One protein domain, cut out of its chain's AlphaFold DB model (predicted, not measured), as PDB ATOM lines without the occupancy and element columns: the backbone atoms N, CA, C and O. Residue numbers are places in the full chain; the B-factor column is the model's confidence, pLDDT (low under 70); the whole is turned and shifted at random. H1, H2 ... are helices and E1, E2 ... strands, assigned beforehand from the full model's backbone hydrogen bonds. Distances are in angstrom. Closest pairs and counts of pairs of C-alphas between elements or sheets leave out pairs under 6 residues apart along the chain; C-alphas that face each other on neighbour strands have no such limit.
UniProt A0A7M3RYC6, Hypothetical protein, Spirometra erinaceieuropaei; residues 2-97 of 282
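This is residues 2 to 97 of the 282 residues of the protein "Hypothetical protein" of Spirometra erinaceieuropaei (UniProt A0A7M3RYC6). A twisted sheet of four antiparallel strands has the long helix H3 packed over one face and the short helix H2 over the other, while H1 only grazes it. The 96 printed residues run H1, E1, E2, H2, E3, E4, H3; the sheet's order is E2, E1, E3, E4, and the class is mixed, helices and strands. The whole is compact, with a radius of gyration of the C-alphas of 12.8 A and spans of 38 by 25 by 21 A.

Find C-alpha 24 at (30.268, 33.320, -26.442); from there E1, residues 24 to 31, runs 22.6 A. Beside it are E2, residues 38 to 40, and E3, residues 53 to 59, 19.9 A long; E4 is residues 65 to 71, 17.6 A. H3, residues 79 to 97, runs 26.6 A to C-alpha 97 at (31.969, 24.876, -27.352). H1 is residues 2 to 9 and H2 residues 44 to 49.

Look at inner strands E1 and E3, where N 27 and O 57 are 2.9 A apart. In the hairpin E1 and E2, N 30 and O 39 are 2.8 A apart; in the hairpin E3 and E4, N 56 and O 69 are 2.8 A apart. H3 is on the sheet, its closest C-alphas to E1 being Ala 89 and Val 27, 5.8 A. H2 is on the opposite face, and the C-alphas of Glu 47 and Gly 30 are its closest to E1, 6.6 A. E2, H2 and E3 form a split strand-helix-strand unit, two same-way strands with E1 between them, its crossover right-handed. Every O i to N i+4 pair is within hydrogen-bond range in H1 and H3, and 1 of 2 in H2.

The C-alphas of Ser 21 and Asp 34 are the farthest apart, 38.3 A. The printed part has no cut; the link H1 to E1 is long, and residues 2 to 22 have pLDDT under 70.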
ATOM      1  N   VAL A   2      30.626  46.985 -24.639       44.44
ATOM      2  CA  VAL A   2      31.406  45.716 -24.599       44.44
ATOM      3  C   VAL A   2      31.712  45.165 -26.005       44.44
ATOM      4  O   VAL A   2      32.758  44.562 -26.226       44.44
ATOM      5  N   CYS A   3      30.833  45.417 -26.982       41.91
ATOM      6  CA  CYS A   3      31.028  44.957 -28.359       41.91
ATOM      7  C   CYS A   3      32.197  45.647 -29.076       41.91
ATOM      8  O   CYS A   3      32.868  44.986 -29.862       41.91
ATOM      9  N   ASP A   4      32.485  46.920 -28.780       44.12
ATOM     10  CA  ASP A   4      33.561  47.665 -29.452       44.12
ATOM     11  C   ASP A   4      34.951  47.152 -29.045       44.12
ATOM     12  O   ASP A   4      35.809  46.947 -29.903       44.12
ATOM     13  N   HIS A   5      35.149  46.813 -27.765       48.53
ATOM     14  CA  HIS A   5      36.399  46.198 -27.299       48.53
ATOM     15  C   HIS A   5      36.617  44.783 -27.855       48.53
ATOM     16  O   HIS A   5      37.752  44.402 -28.144       48.53
ATOM     17  N   LEU A   6      35.545  44.007 -28.057       50.44
ATOM     18  CA  LEU A   6      35.630  42.711 -28.737       50.44
ATOM     19  C   LEU A   6      35.957  42.875 -30.228       50.44
ATOM     20  O   LEU A   6      36.734  42.088 -30.762       50.44
ATOM     21  N   LEU A   7      35.419  43.906 -30.887       51.59
ATOM     22  CA  LEU A   7      35.679  44.186 -32.301       51.59
ATOM     23  C   LEU A   7      37.129  44.619 -32.556       51.59
ATOM     24  O   LEU A   7      37.722  44.241 -33.566       51.59
ATOM     25  N   GLU A   8      37.703  45.405 -31.642       46.88
ATOM     26  CA  GLU A   8      39.088  45.866 -31.746       46.88
ATOM     27  C   GLU A   8      40.090  44.738 -31.445       46.88
ATOM     28  O   GLU A   8      41.131  44.647 -32.097       46.88
ATOM     29  N   SER A   9      39.732  43.809 -30.551       44.66
ATOM     30  CA  SER A   9      40.524  42.604 -30.262       44.66
ATOM     31  C   SER A   9      40.407  41.524 -31.354       44.66
ATOM     32  O   SER A   9      41.380  40.829 -31.643       44.66
ATOM     33  N   ALA A  10      39.269  41.444 -32.053       49.84
ATOM     34  CA  ALA A  10      39.048  40.526 -33.176       49.84
ATOM     35  C   ALA A  10      39.792  40.909 -34.475       49.84
ATOM     36  O   ALA A  10      39.658  40.227 -35.488       49.84
ATOM     37  N   ARG A  11      40.600  41.983 -34.464       49.81
ATOM     38  CA  ARG A  11      41.607  42.247 -35.511       49.81
ATOM     39  C   ARG A  11      42.778  41.260 -35.477       49.81
ATOM     40  O   ARG A  11      43.566  41.227 -36.418       49.81
ATOM     41  N   ALA A  12      42.915  40.485 -34.404       46.16
ATOM     42  CA  ALA A  12      43.770  39.313 -34.383       46.16
ATOM     43  C   ALA A  12      42.938  38.105 -34.832       46.16
ATOM     44  O   ALA A  12      41.919  37.828 -34.209       46.16
ATOM     45  N   ASP A  13      43.382  37.399 -35.876       47.19
ATOM     46  CA  ASP A  13      42.792  36.187 -36.487       47.19
ATOM     47  C   ASP A  13      42.671  34.981 -35.523       47.19
ATOM     48  O   ASP A  13      43.127  33.872 -35.803       47.19
ATOM     49  N   ARG A  14      42.135  35.180 -34.320       49.03
ATOM     50  CA  ARG A  14      42.026  34.171 -33.272       49.03
ATOM     51  C   ARG A  14      40.603  34.151 -32.748       49.03
ATOM     52  O   ARG A  14      40.071  35.174 -32.329       49.03
ATOM     53  N   LEU A  15      40.024  32.951 -32.740       53.44
ATOM     54  CA  LEU A  15      38.803  32.616 -32.014       53.44
ATOM     55  C   LEU A  15      38.895  33.172 -30.587       53.44
ATOM     56  O   LEU A  15      39.666  32.675 -29.765       53.44
ATOM     57  N   LEU A  16      38.124  34.219 -30.302       54.25
ATOM     58  CA  LEU A  16      37.986  34.762 -28.957       54.25
ATOM     59  C   LEU A  16      36.854  34.004 -28.269       54.25
ATOM     60  O   LEU A  16      35.679  34.247 -28.535       54.25
ATOM     61  N   VAL A  17      37.219  33.069 -27.395       55.44
ATOM     62  CA  VAL A  17      36.292  32.483 -26.425       55.44
ATOM     63  C   VAL A  17      36.390  33.341 -25.169       55.44
ATOM     64  O   VAL A  17      37.430  33.360 -24.510       55.44
ATOM     65  N   SER A  18      35.341  34.108 -24.870       48.62
ATOM     66  CA  SER A  18      35.286  34.870 -23.619       48.62
ATOM     67  C   SER A  18      34.902  33.936 -22.474       48.62
ATOM     68  O   SER A  18      33.922  33.209 -22.586       48.62
ATOM     69  N   ALA A  19      35.664  33.968 -21.379       50.16
ATOM     70  CA  ALA A  19      35.435  33.156 -20.181       50.16
ATOM     71  C   ALA A  19      34.363  33.737 -19.232       50.16
ATOM     72  O   ALA A  19      34.286  33.328 -18.074       50.16
ATOM     73  N   SER A  20      33.562  34.717 -19.676       47.97
ATOM     74  CA  SER A  20      32.369  35.120 -18.918       47.97
ATOM     75  C   SER A  20      31.352  33.974 -18.900       47.97
ATOM     76  O   SER A  20      31.370  33.162 -19.818       47.97
ATOM     77  N   SER A  21      30.458  33.929 -17.904       57.50
ATOM     78  CA  SER A  21      29.445  32.867 -17.708       57.50
ATOM     79  C   SER A  21      28.690  32.456 -18.976       57.50
ATOM     80  O   SER A  21      28.262  31.311 -19.099       57.50
ATOM     81  N   ASP A  22      28.576  33.371 -19.934       65.25
ATOM     82  CA  ASP A  22      28.091  33.087 -21.269       65.25
ATOM     83  C   ASP A  22      29.283  32.716 -22.160       65.25
ATOM     84  O   ASP A  22      30.029  33.592 -22.611       65.25
ATOM     85  N   ASN A  23      29.446  31.421 -22.442       73.50
ATOM     86  CA  ASN A  23      30.392  30.921 -23.441       73.50
ATOM     87  C   ASN A  23      30.001  31.462 -24.826       73.50
ATOM     88  O   ASN A  23      29.241  30.838 -25.570       73.50
ATOM     89  N   ARG A  24      30.491  32.658 -25.156       86.50
ATOM     90  CA  ARG A  24      30.268  33.320 -26.442       86.50
ATOM     91  C   ARG A  24      31.406  32.980 -27.390       86.50
ATOM     92  O   ARG A  24      32.579  33.110 -27.036       86.50
ATOM     93  N   VAL A  25      31.044  32.571 -28.600       90.12
ATOM     94  CA  VAL A  25      31.974  32.226 -29.675       90.12
ATOM     95  C   VAL A  25      31.754  33.172 -30.840       90.12
ATOM     96  O   VAL A  25      30.627  33.378 -31.287       90.12
ATOM     97  N   LEU A  26      32.847  33.739 -31.337       91.88
ATOM     98  CA  LEU A  26      32.864  34.557 -32.539       91.88
ATOM     99  C   LEU A  26      33.350  33.707 -33.711       91.88
ATOM    100  O   LEU A  26      34.433  33.134 -33.638       91.88
ATOM    101  N   VAL A  27      32.558  33.630 -34.778       93.44
ATOM    102  CA  VAL A  27      32.916  32.926 -36.014       93.44
ATOM    103  C   VAL A  27      33.045  33.943 -37.139       93.44
ATOM    104  O   VAL A  27      32.148  34.768 -37.340       93.44
ATOM    105  N   THR A  28      34.148  33.871 -37.883       94.75
ATOM    106  CA  THR A  28      34.402  34.745 -39.029       94.75
ATOM    107  C   THR A  28      34.116  33.987 -40.316       94.75
ATOM    108  O   THR A  28      34.571  32.864 -40.515       94.75
ATOM    109  N   LEU A  29      33.344  34.603 -41.203       95.06
ATOM    110  CA  LEU A  29      32.970  34.050 -42.495       95.06
ATOM    111  C   LEU A  29      33.424  34.999 -43.599       95.06
ATOM    112  O   LEU A  29      33.084  36.183 -43.592       95.06
ATOM    113  N   GLY A  30      34.168  34.469 -44.561       94.31
ATOM    114  CA  GLY A  30      34.536  35.178 -45.779       94.31
ATOM    115  C   GLY A  30      33.524  34.910 -46.890       94.31
ATOM    116  O   GLY A  30      33.053  33.782 -47.054       94.31
ATOM    117  N   LEU A  31      33.186  35.942 -47.662       94.12
ATOM    118  CA  LEU A  31      32.253  35.854 -48.781       94.12
ATOM    119  C   LEU A  31      32.973  36.080 -50.109       94.12
ATOM    120  O   LEU A  31      33.793  36.987 -50.245       94.12
ATOM    121  N   ALA A  32      32.619  35.293 -51.121       93.38
ATOM    122  CA  ALA A  32      32.960  35.616 -52.503       93.38
ATOM    123  C   ALA A  32      32.067  36.747 -53.045       93.38
ATOM    124  O   ALA A  32      30.993  37.018 -52.502       93.38
ATOM    125  N   SER A  33      32.488  37.392 -54.137       90.00
ATOM    126  CA  SER A  33      31.765  38.511 -54.770       90.00
ATOM    127  C   SER A  33      30.317  38.188 -55.151       90.00
ATOM    128  O   SER A  33      29.462  39.074 -55.147       90.00
ATOM    129  N   ASP A  34      30.024  36.922 -55.449       88.50
ATOM    130  CA  ASP A  34      28.695  36.436 -55.813       88.50
ATOM    131  C   ASP A  34      27.856  35.949 -54.616       88.50
ATOM    132  O   ASP A  34      26.698  35.560 -54.789       88.50
ATOM    133  N   THR A  35      28.407  35.964 -53.396       85.25
ATOM    134  CA  THR A  35      27.801  35.442 -52.154       85.25
ATOM    135  C   THR A  35      27.358  33.971 -52.219       85.25
ATOM    136  O   THR A  35      26.585  33.503 -51.373       85.25
ATOM    137  N   LYS A  36      27.814  33.213 -53.225       89.00
ATOM    138  CA  LYS A  36      27.501  31.783 -53.350       89.00
ATOM    139  C   LYS A  36      28.463  30.946 -52.530       89.00
ATOM    140  O   LYS A  36      28.034  29.984 -51.896       89.00
ATOM    141  N   ILE A  37      29.731  31.340 -52.539       92.25
ATOM    142  CA  ILE A  37      30.797  30.697 -51.780       92.25
ATOM    143  C   ILE A  37      30.948  31.431 -50.448       92.25
ATOM    144  O   ILE A  37      31.165  32.645 -50.412       92.25
ATOM    145  N   ILE A  38      30.811  30.672 -49.362       93.81
ATOM    146  CA  ILE A  38      31.000  31.121 -47.983       93.81
ATOM    147  C   ILE A  38      32.127  30.269 -47.407       93.81
ATOM    148  O   ILE A  38      32.013  29.043 -47.390       93.81
ATOM    149  N   LEU A  39      33.196  30.910 -46.945       94.31
ATOM    150  CA  LEU A  39      34.337  30.242 -46.328       94.31
ATOM    151  C   LEU A  39      34.342  30.497 -44.821       94.31
ATOM    152  O   LEU A  39      34.122  31.627 -44.389       94.31
ATOM    153  N   GLN A  40      34.577  29.452 -44.027       93.88
ATOM    154  CA  GLN A  40      34.698  29.560 -42.571       93.88
ATOM    155  C   GLN A  40      36.143  29.835 -42.176       93.88
ATOM    156  O   GLN A  40      37.036  29.180 -42.703       93.88
ATOM    157  N   ASP A  41      36.339  30.764 -41.239       91.38
ATOM    158  CA  ASP A  41      37.639  31.160 -40.691       91.38
ATOM    159  C   ASP A  41      38.695  31.377 -41.796       91.38
ATOM    160  O   ASP A  41      39.725  30.695 -41.809       91.38
ATOM    161  N   PRO A  42      38.431  32.286 -42.764       92.00
ATOM    162  CA  PRO A  42      39.321  32.490 -43.898       92.00
ATOM    163  C   PRO A  42      40.708  32.919 -43.414       92.00
ATOM    164  O   PRO A  42      40.864  33.810 -42.582       92.00
ATOM    165  N   THR A  43      41.739  32.295 -43.962       92.50
ATOM    166  CA  THR A  43      43.121  32.715 -43.743       92.50
ATOM    167  C   THR A  43      43.402  34.025 -44.475       92.50
ATOM    168  O   THR A  43      42.768  34.335 -45.480       92.50
ATOM    169  N   LYS A  44      44.451  34.755 -44.077       89.94
ATOM    170  CA  LYS A  44      44.875  36.002 -44.751       89.94
ATOM    171  C   LYS A  44      45.011  35.883 -46.276       89.94
ATOM    172  O   LYS A  44      44.796  36.852 -46.998       89.94
ATOM    173  N   ARG A  45      45.411  34.705 -46.776       92.06
ATOM    174  CA  ARG A  45      45.524  34.445 -48.221       92.06
ATOM    175  C   ARG A  45      44.155  34.302 -48.876       92.06
ATOM    176  O   ARG A  45      43.956  34.821 -49.966       92.06
ATOM    177  N   GLU A  46      43.228  33.617 -48.219       92.31
ATOM    178  CA  GLU A  46      41.862  33.437 -48.708       92.31
ATOM    179  C   GLU A  46      41.078  34.747 -48.630       92.31
ATOM    180  O   GLU A  46      40.389  35.094 -49.583       92.31
ATOM    181  N   GLU A  47      41.260  35.535 -47.569       87.25
ATOM    182  CA  GLU A  47      40.677  36.876 -47.444       87.25
ATOM    183  C   GLU A  47      41.084  37.806 -48.592       87.25
ATOM    184  O   GLU A  47      40.260  38.572 -49.083       87.25
ATOM    185  N   ALA A  48      42.327  37.709 -49.080       88.31
ATOM    186  CA  ALA A  48      42.788  38.501 -50.221       88.31
ATOM    187  C   ALA A  48      42.084  38.128 -51.544       88.31
ATOM    188  O   ALA A  48      42.023  38.944 -52.463       88.31
ATOM    189  N   ILE A  49      41.565  36.901 -51.649       89.69
ATOM    190  CA  ILE A  49      40.874  36.383 -52.839       89.69
ATOM    191  C   ILE A  49      39.354  36.600 -52.716       89.69
ATOM    192  O   ILE A  49      38.660  36.821 -53.713       89.69
ATOM    193  N   LEU A  50      38.826  36.561 -51.491       88.56
ATOM    194  CA  LEU A  50      37.414  36.750 -51.173       88.56
ATOM    195  C   LEU A  50      37.031  38.234 -51.231       88.56
ATOM    196  O   LEU A  50      37.012  38.964 -50.247       88.56
ATOM    197  N   THR A  51      36.668  38.676 -52.431       90.00
ATOM    198  CA  THR A  51      36.263  40.063 -52.715       90.00
ATOM    199  C   THR A  51      34.842  40.413 -52.259       90.00
ATOM    200  O   THR A  51      34.428  41.561 -52.396       90.00
ATOM    201  N   GLY A  52      34.066  39.460 -51.732       88.75
ATOM    202  CA  GLY A  52      32.686  39.667 -51.269       88.75
ATOM    203  C   GLY A  52      32.561  40.294 -49.884       88.75
ATOM    204  O   GLY A  52      31.459  40.665 -49.484       88.75
ATOM    205  N   GLY A  53      33.673  40.430 -49.162       91.56
ATOM    206  CA  GLY A  53      33.720  40.962 -47.805       91.56
ATOM    207  C   GLY A  53      33.660  39.880 -46.733       91.56
ATOM    208  O   GLY A  53      33.778  38.686 -47.011       91.56
ATOM    209  N   ARG A  54      33.486  40.312 -45.482       92.00
ATOM    210  CA  ARG A  54      33.458  39.428 -44.313       92.00
ATOM    211  C   ARG A  54      32.219  39.648 -43.455       92.00
ATOM    212  O   ARG A  54      31.728  40.772 -43.315       92.00
ATOM    213  N   VAL A  55      31.762  38.564 -42.847       94.38
ATOM    214  CA  VAL A  55      30.667  38.525 -41.881       94.38
ATOM    215  C   VAL A  55      31.183  37.868 -40.614       94.38
ATOM    216  O   VAL A  55      31.665  36.743 -40.637       94.38
ATOM    217  N   MET A  56      31.079  38.570 -39.499       94.50
ATOM    218  CA  MET A  56      31.421  38.070 -38.179       94.50
ATOM    219  C   MET A  56      30.128  37.846 -37.411       94.50
ATOM    220  O   MET A  56      29.289  38.746 -37.329       94.50
ATOM    221  N   VAL A  57      29.966  36.646 -36.867       95.38
ATOM    222  CA  VAL A  57      28.766  36.241 -36.134       95.38
ATOM    223  C   VAL A  57      29.183  35.798 -34.740       95.38
ATOM    224  O   VAL A  57      29.948  34.848 -34.589       95.38
ATOM    225  N   GLY A  58      28.700  36.503 -33.722       93.75
ATOM    226  CA  GLY A  58      28.859  36.125 -32.324       93.75
ATOM    227  C   GLY A  58      27.641  35.350 -31.848       93.75
ATOM    228  O   GLY A  58      26.516  35.839 -31.958       93.75
ATOM    229  N   LEU A  59      27.870  34.158 -31.310       92.50
ATOM    230  CA  LEU A  59      26.833  33.235 -30.857       92.50
ATOM    231  C   LEU A  59      27.073  32.834 -29.404       92.50
ATOM    232  O   LEU A  59      28.220  32.704 -28.975       92.50
ATOM    233  N   THR A  60      25.996  32.620 -28.655       90.00
ATOM    234  CA  THR A  60      26.055  32.001 -27.325       90.00
ATOM    235  C   THR A  60      26.181  30.478 -27.443       90.00
ATOM    236  O   THR A  60      25.953  29.897 -28.508       90.00
ATOM    237  N   SER A  61      26.494  29.800 -26.336       85.06
ATOM    238  CA  SER A  61      26.479  28.332 -26.224       85.06
ATOM    239  C   SER A  61      25.134  27.708 -26.608       85.06
ATOM    240  O   SER A  61      25.094  26.591 -27.122       85.06
ATOM    241  N   HIS A  62      24.039  28.440 -26.405       87.12
ATOM    242  CA  HIS A  62      22.680  28.019 -26.749       87.12
ATOM    243  C   HIS A  62      22.348  28.228 -28.240       87.12
ATOM    244  O   HIS A  62      21.321  27.759 -28.731       87.12
ATOM    245  N   GLY A  63      23.249  28.864 -28.997       88.38
ATOM    246  CA  GLY A  63      23.055  29.189 -30.409       88.38
ATOM    247  C   GLY A  63      22.244  30.464 -30.632       88.38
ATOM    248  O   GLY A  63      21.715  30.657 -31.726       88.38
ATOM    249  N   GLU A  64      22.139  31.323 -29.619       92.31
ATOM    250  CA  GLU A  64      21.496  32.629 -29.742       92.31
ATOM    251  C   GLU A  64      22.475  33.633 -30.347       92.31
ATOM    252  O   GLU A  64      23.667  33.643 -30.030       92.31
ATOM    253  N   LEU A  65      21.972  34.487 -31.234       92.44
ATOM    254  CA  LEU A  65      22.777  35.492 -31.913       92.44
ATOM    255  C   LEU A  65      23.042  36.675 -30.973       92.44
ATOM    256  O   LEU A  65      22.133  37.429 -30.642       92.44
ATOM    257  N   CYS A  66      24.297  36.853 -30.568       91.00
ATOM    258  CA  CYS A  66      24.720  37.951 -29.700       91.00
ATOM    259  C   CYS A  66      25.133  39.190 -30.502       91.00
ATOM    260  O   CYS A  66      24.827  40.315 -30.109       91.00
ATOM    261  N   CYS A  67      25.864  39.005 -31.602       90.50
ATOM    262  CA  CYS A  67      26.285  40.108 -32.456       90.50
ATOM    263  C   CYS A  67      26.470  39.662 -33.904       90.50
ATOM    264  O   CYS A  67      26.748  38.500 -34.199       90.50
ATOM    265  N   LEU A  68      26.314  40.617 -34.815       94.25
ATOM    266  CA  LEU A  68      26.505  40.419 -36.239       94.25
ATOM    267  C   LEU A  68      27.180  41.661 -36.796       94.25
ATOM    268  O   LEU A  68      26.691  42.776 -36.625       94.25
ATOM    269  N   HIS A  69      28.323  41.465 -37.437       94.06
ATOM    270  CA  HIS A  69      29.096  42.545 -38.020       94.06
ATOM    271  C   HIS A  69      29.483  42.186 -39.446       94.06
ATOM    272  O   HIS A  69      30.057  41.132 -39.705       94.06
ATOM    273  N   THR A  70      29.185  43.079 -40.378       92.56
ATOM    274  CA  THR A  70      29.563  42.937 -41.782       92.56
ATOM    275  C   THR A  70      30.542  44.035 -42.145       92.56
ATOM    276  O   THR A  70      30.285  45.204 -41.853       92.56
ATOM    277  N   SER A  71      31.633  43.696 -42.823       90.62
ATOM    278  CA  SER A  71      32.597  44.696 -43.287       90.62
ATOM    279  C   SER A  71      33.172  44.335 -44.646       90.62
ATOM    280  O   SER A  71      33.340  43.156 -44.953       90.62
ATOM    281  N   GLY A  72      33.508  45.353 -45.441       88.12
ATOM    282  CA  GLY A  72      34.129  45.160 -46.754       88.12
ATOM    283  C   GLY A  72      33.214  44.494 -47.782       88.12
ATOM    284  O   GLY A  72      33.714  43.873 -48.713       88.12
ATOM    285  N   LEU A  73      31.892  44.583 -47.607       87.56
ATOM    286  CA  LEU A  73      30.940  44.027 -48.562       87.56
ATOM    287  C   LEU A  73      31.040  44.785 -49.892       87.56
ATOM    288  O   LEU A  73      30.764  45.982 -49.945       87.56
ATOM    289  N   SER A  74      31.424  44.086 -50.960       88.31
ATOM    290  CA  SER A  74      31.429  44.642 -52.321       88.31
ATOM    291  C   SER A  74      30.035  44.667 -52.945       88.31
ATOM    292  O   SER A  74      29.752  45.502 -53.802       88.31
ATOM    293  N   THR A  75      29.149  43.777 -52.493       87.00
ATOM    294  CA  THR A  75      27.747  43.691 -52.904       87.00
ATOM    295  C   THR A  75      26.835  43.609 -51.675       87.00
ATOM    296  O   THR A  75      27.248  43.097 -50.630       87.00
ATOM    297  N   PRO A  76      25.593  44.126 -51.748       88.94
ATOM    298  CA  PRO A  76      24.650  44.001 -50.644       88.94
ATOM    299  C   PRO A  76      24.324  42.524 -50.400       88.94
ATOM    300  O   PRO A  76      23.951  41.793 -51.322       88.94
ATOM    301  N   ILE A  77      24.449  42.080 -49.150       90.94
ATOM    302  CA  ILE A  77      24.200  40.685 -48.797       90.94
ATOM    303  C   ILE A  77      22.702  40.365 -48.863       90.94
ATOM    304  O   ILE A  77      21.864  41.068 -48.297       90.94
ATOM    305  N   ARG A  78      22.354  39.276 -49.554       91.94
ATOM    306  CA  ARG A  78      20.976  38.773 -49.595       91.94
ATOM    307  C   ARG A  78      20.580  38.148 -48.252       91.94
ATOM    308  O   ARG A  78      21.419  37.475 -47.646       91.94
ATOM    309  N   PRO A  79      19.306  38.251 -47.833       93.19
ATOM    310  CA  PRO A  79      18.837  37.632 -46.592       93.19
ATOM    311  C   PRO A  79      19.038  36.108 -46.590       93.19
ATOM    312  O   PRO A  79      19.457  35.555 -45.579       93.19
ATOM    313  N   ASP A  80      18.861  35.444 -47.740       93.88
ATOM    314  CA  ASP A  80      19.100  33.998 -47.903       93.88
ATOM    315  C   ASP A  80      20.576  33.607 -47.719       93.88
ATOM    316  O   ASP A  80      20.906  32.504 -47.288       93.88
ATOM    317  N   SER A  81      21.506  34.491 -48.093       92.94
ATOM    318  CA  SER A  81      22.938  34.255 -47.888       92.94
ATOM    319  C   SER A  81      23.316  34.504 -46.433       92.94
ATOM    320  O   SER A  81      24.056  33.713 -45.856       92.94
ATOM    321  N   LEU A  82      22.748  35.541 -45.816       93.81
ATOM    322  CA  LEU A  82      22.981  35.847 -44.410       93.81
ATOM    323  C   LEU A  82      22.438  34.749 -43.483       93.81
ATOM    324  O   LEU A  82      23.122  34.351 -42.543       93.81
ATOM    325  N   SER A  83      21.251  34.208 -43.763       95.31
ATOM    326  CA  SER A  83      20.687  33.100 -42.984       95.31
ATOM    327  C   SER A  83      21.572  31.851 -43.059       95.31
ATOM    328  O   SER A  83      21.863  31.241 -42.030       95.31
ATOM    329  N   ARG A  84      22.100  31.522 -44.247       95.25
ATOM    330  CA  ARG A  84      23.090  30.443 -44.426       95.25
ATOM    331  C   ARG A  84      24.365  30.692 -43.623       95.25
ATOM    332  O   ARG A  84      24.850  29.768 -42.975       95.25
ATOM    333  N   CYS A  85      24.883  31.921 -43.613       94.56
ATOM    334  CA  CYS A  85      26.031  32.297 -42.784       94.56
ATOM    335  C   CYS A  85      25.766  32.034 -41.295       94.56
ATOM    336  O   CYS A  85      26.587  31.406 -40.632       94.56
ATOM    337  N   ILE A  86      24.610  32.457 -40.780       95.44
ATOM    338  CA  ILE A  86      24.243  32.262 -39.370       95.44
ATOM    339  C   ILE A  86      24.135  30.769 -39.031       95.44
ATOM    340  O   ILE A  86      24.644  30.340 -37.998       95.44
ATOM    341  N   LEU A  87      23.535  29.955 -39.905       95.69
ATOM    342  CA  LEU A  87      23.428  28.504 -39.700       95.69
ATOM    343  C   LEU A  87      24.798  27.817 -39.669       95.69
ATOM    344  O   LEU A  87      25.072  27.007 -38.781       95.69
ATOM    345  N   LEU A  88      25.676  28.173 -40.610       95.25
ATOM    346  CA  LEU A  88      27.050  27.680 -40.646       95.25
ATOM    347  C   LEU A  88      27.810  28.086 -39.379       95.25
ATOM    348  O   LEU A  88      28.407  27.227 -38.731       95.25
ATOM    349  N   ALA A  89      27.718  29.352 -38.974       94.94
ATOM    350  CA  ALA A  89      28.324  29.834 -37.740       94.94
ATOM    351  C   ALA A  89      27.790  29.094 -36.501       94.94
ATOM    352  O   ALA A  89      28.580  28.715 -35.642       94.94
ATOM    353  N   ASN A  90      26.485  28.810 -36.424       95.00
ATOM    354  CA  ASN A  90      25.875  28.081 -35.307       95.00
ATOM    355  C   ASN A  90      26.401  26.646 -35.195       95.00
ATOM    356  O   ASN A  90      26.839  26.227 -34.122       95.00
ATOM    357  N   SER A  91      26.454  25.913 -36.313       94.81
ATOM    358  CA  SER A  91      27.046  24.567 -36.329       94.81
ATOM    359  C   SER A  91      28.497  24.572 -35.830       94.81
ATOM    360  O   SER A  91      28.893  23.716 -35.032       94.81
ATOM    361  N   ARG A  92      29.273  25.588 -36.230       93.12
ATOM    362  CA  ARG A  92      30.677  25.735 -35.852       93.12
ATOM    363  C   ARG A  92      30.841  26.112 -34.385       93.12
ATOM    364  O   ARG A  92      31.638  25.487 -33.691       93.12
ATOM    365  N   ALA A  93      30.063  27.077 -33.903       92.25
ATOM    366  CA  ALA A  93      30.069  27.510 -32.513       92.25
ATOM    367  C   ALA A  93      29.753  26.343 -31.571       92.25
ATOM    368  O   ALA A  93      30.511  26.101 -30.636       92.25
ATOM    369  N   ARG A  94      28.719  25.544 -31.869       92.06
ATOM    370  CA  ARG A  94      28.385  24.345 -31.081       92.06
ATOM    371  C   ARG A  94      29.552  23.365 -31.020       92.06
ATOM    372  O   ARG A  94      29.923  22.931 -29.934       92.06
ATOM    373  N   SER A  95      30.170  23.060 -32.163       93.00
ATOM    374  CA  SER A  95      31.330  22.162 -32.214       93.00
ATOM    375  C   SER A  95      32.546  22.699 -31.452       93.00
ATOM    376  O   SER A  95      33.315  21.913 -30.905       93.00
ATOM    377  N   LEU A  96      32.757  24.016 -31.436       91.50
ATOM    378  CA  LEU A  96      33.856  24.631 -30.694       91.50
ATOM    379  C   LEU A  96      33.594  24.608 -29.189       91.50
ATOM    380  O   LEU A  96      34.484  24.244 -28.427       91.50
ATOM    381  N   VAL A  97      32.370  24.926 -28.764       91.06
ATOM    382  CA  VAL A  97      31.969  24.876 -27.352       91.06
ATOM    383  C   VAL A  97      32.125  23.459 -26.797       91.06
ATOM    384  O   VAL A  97      32.720  23.286 -25.735       91.06
TER     385      VAL A  97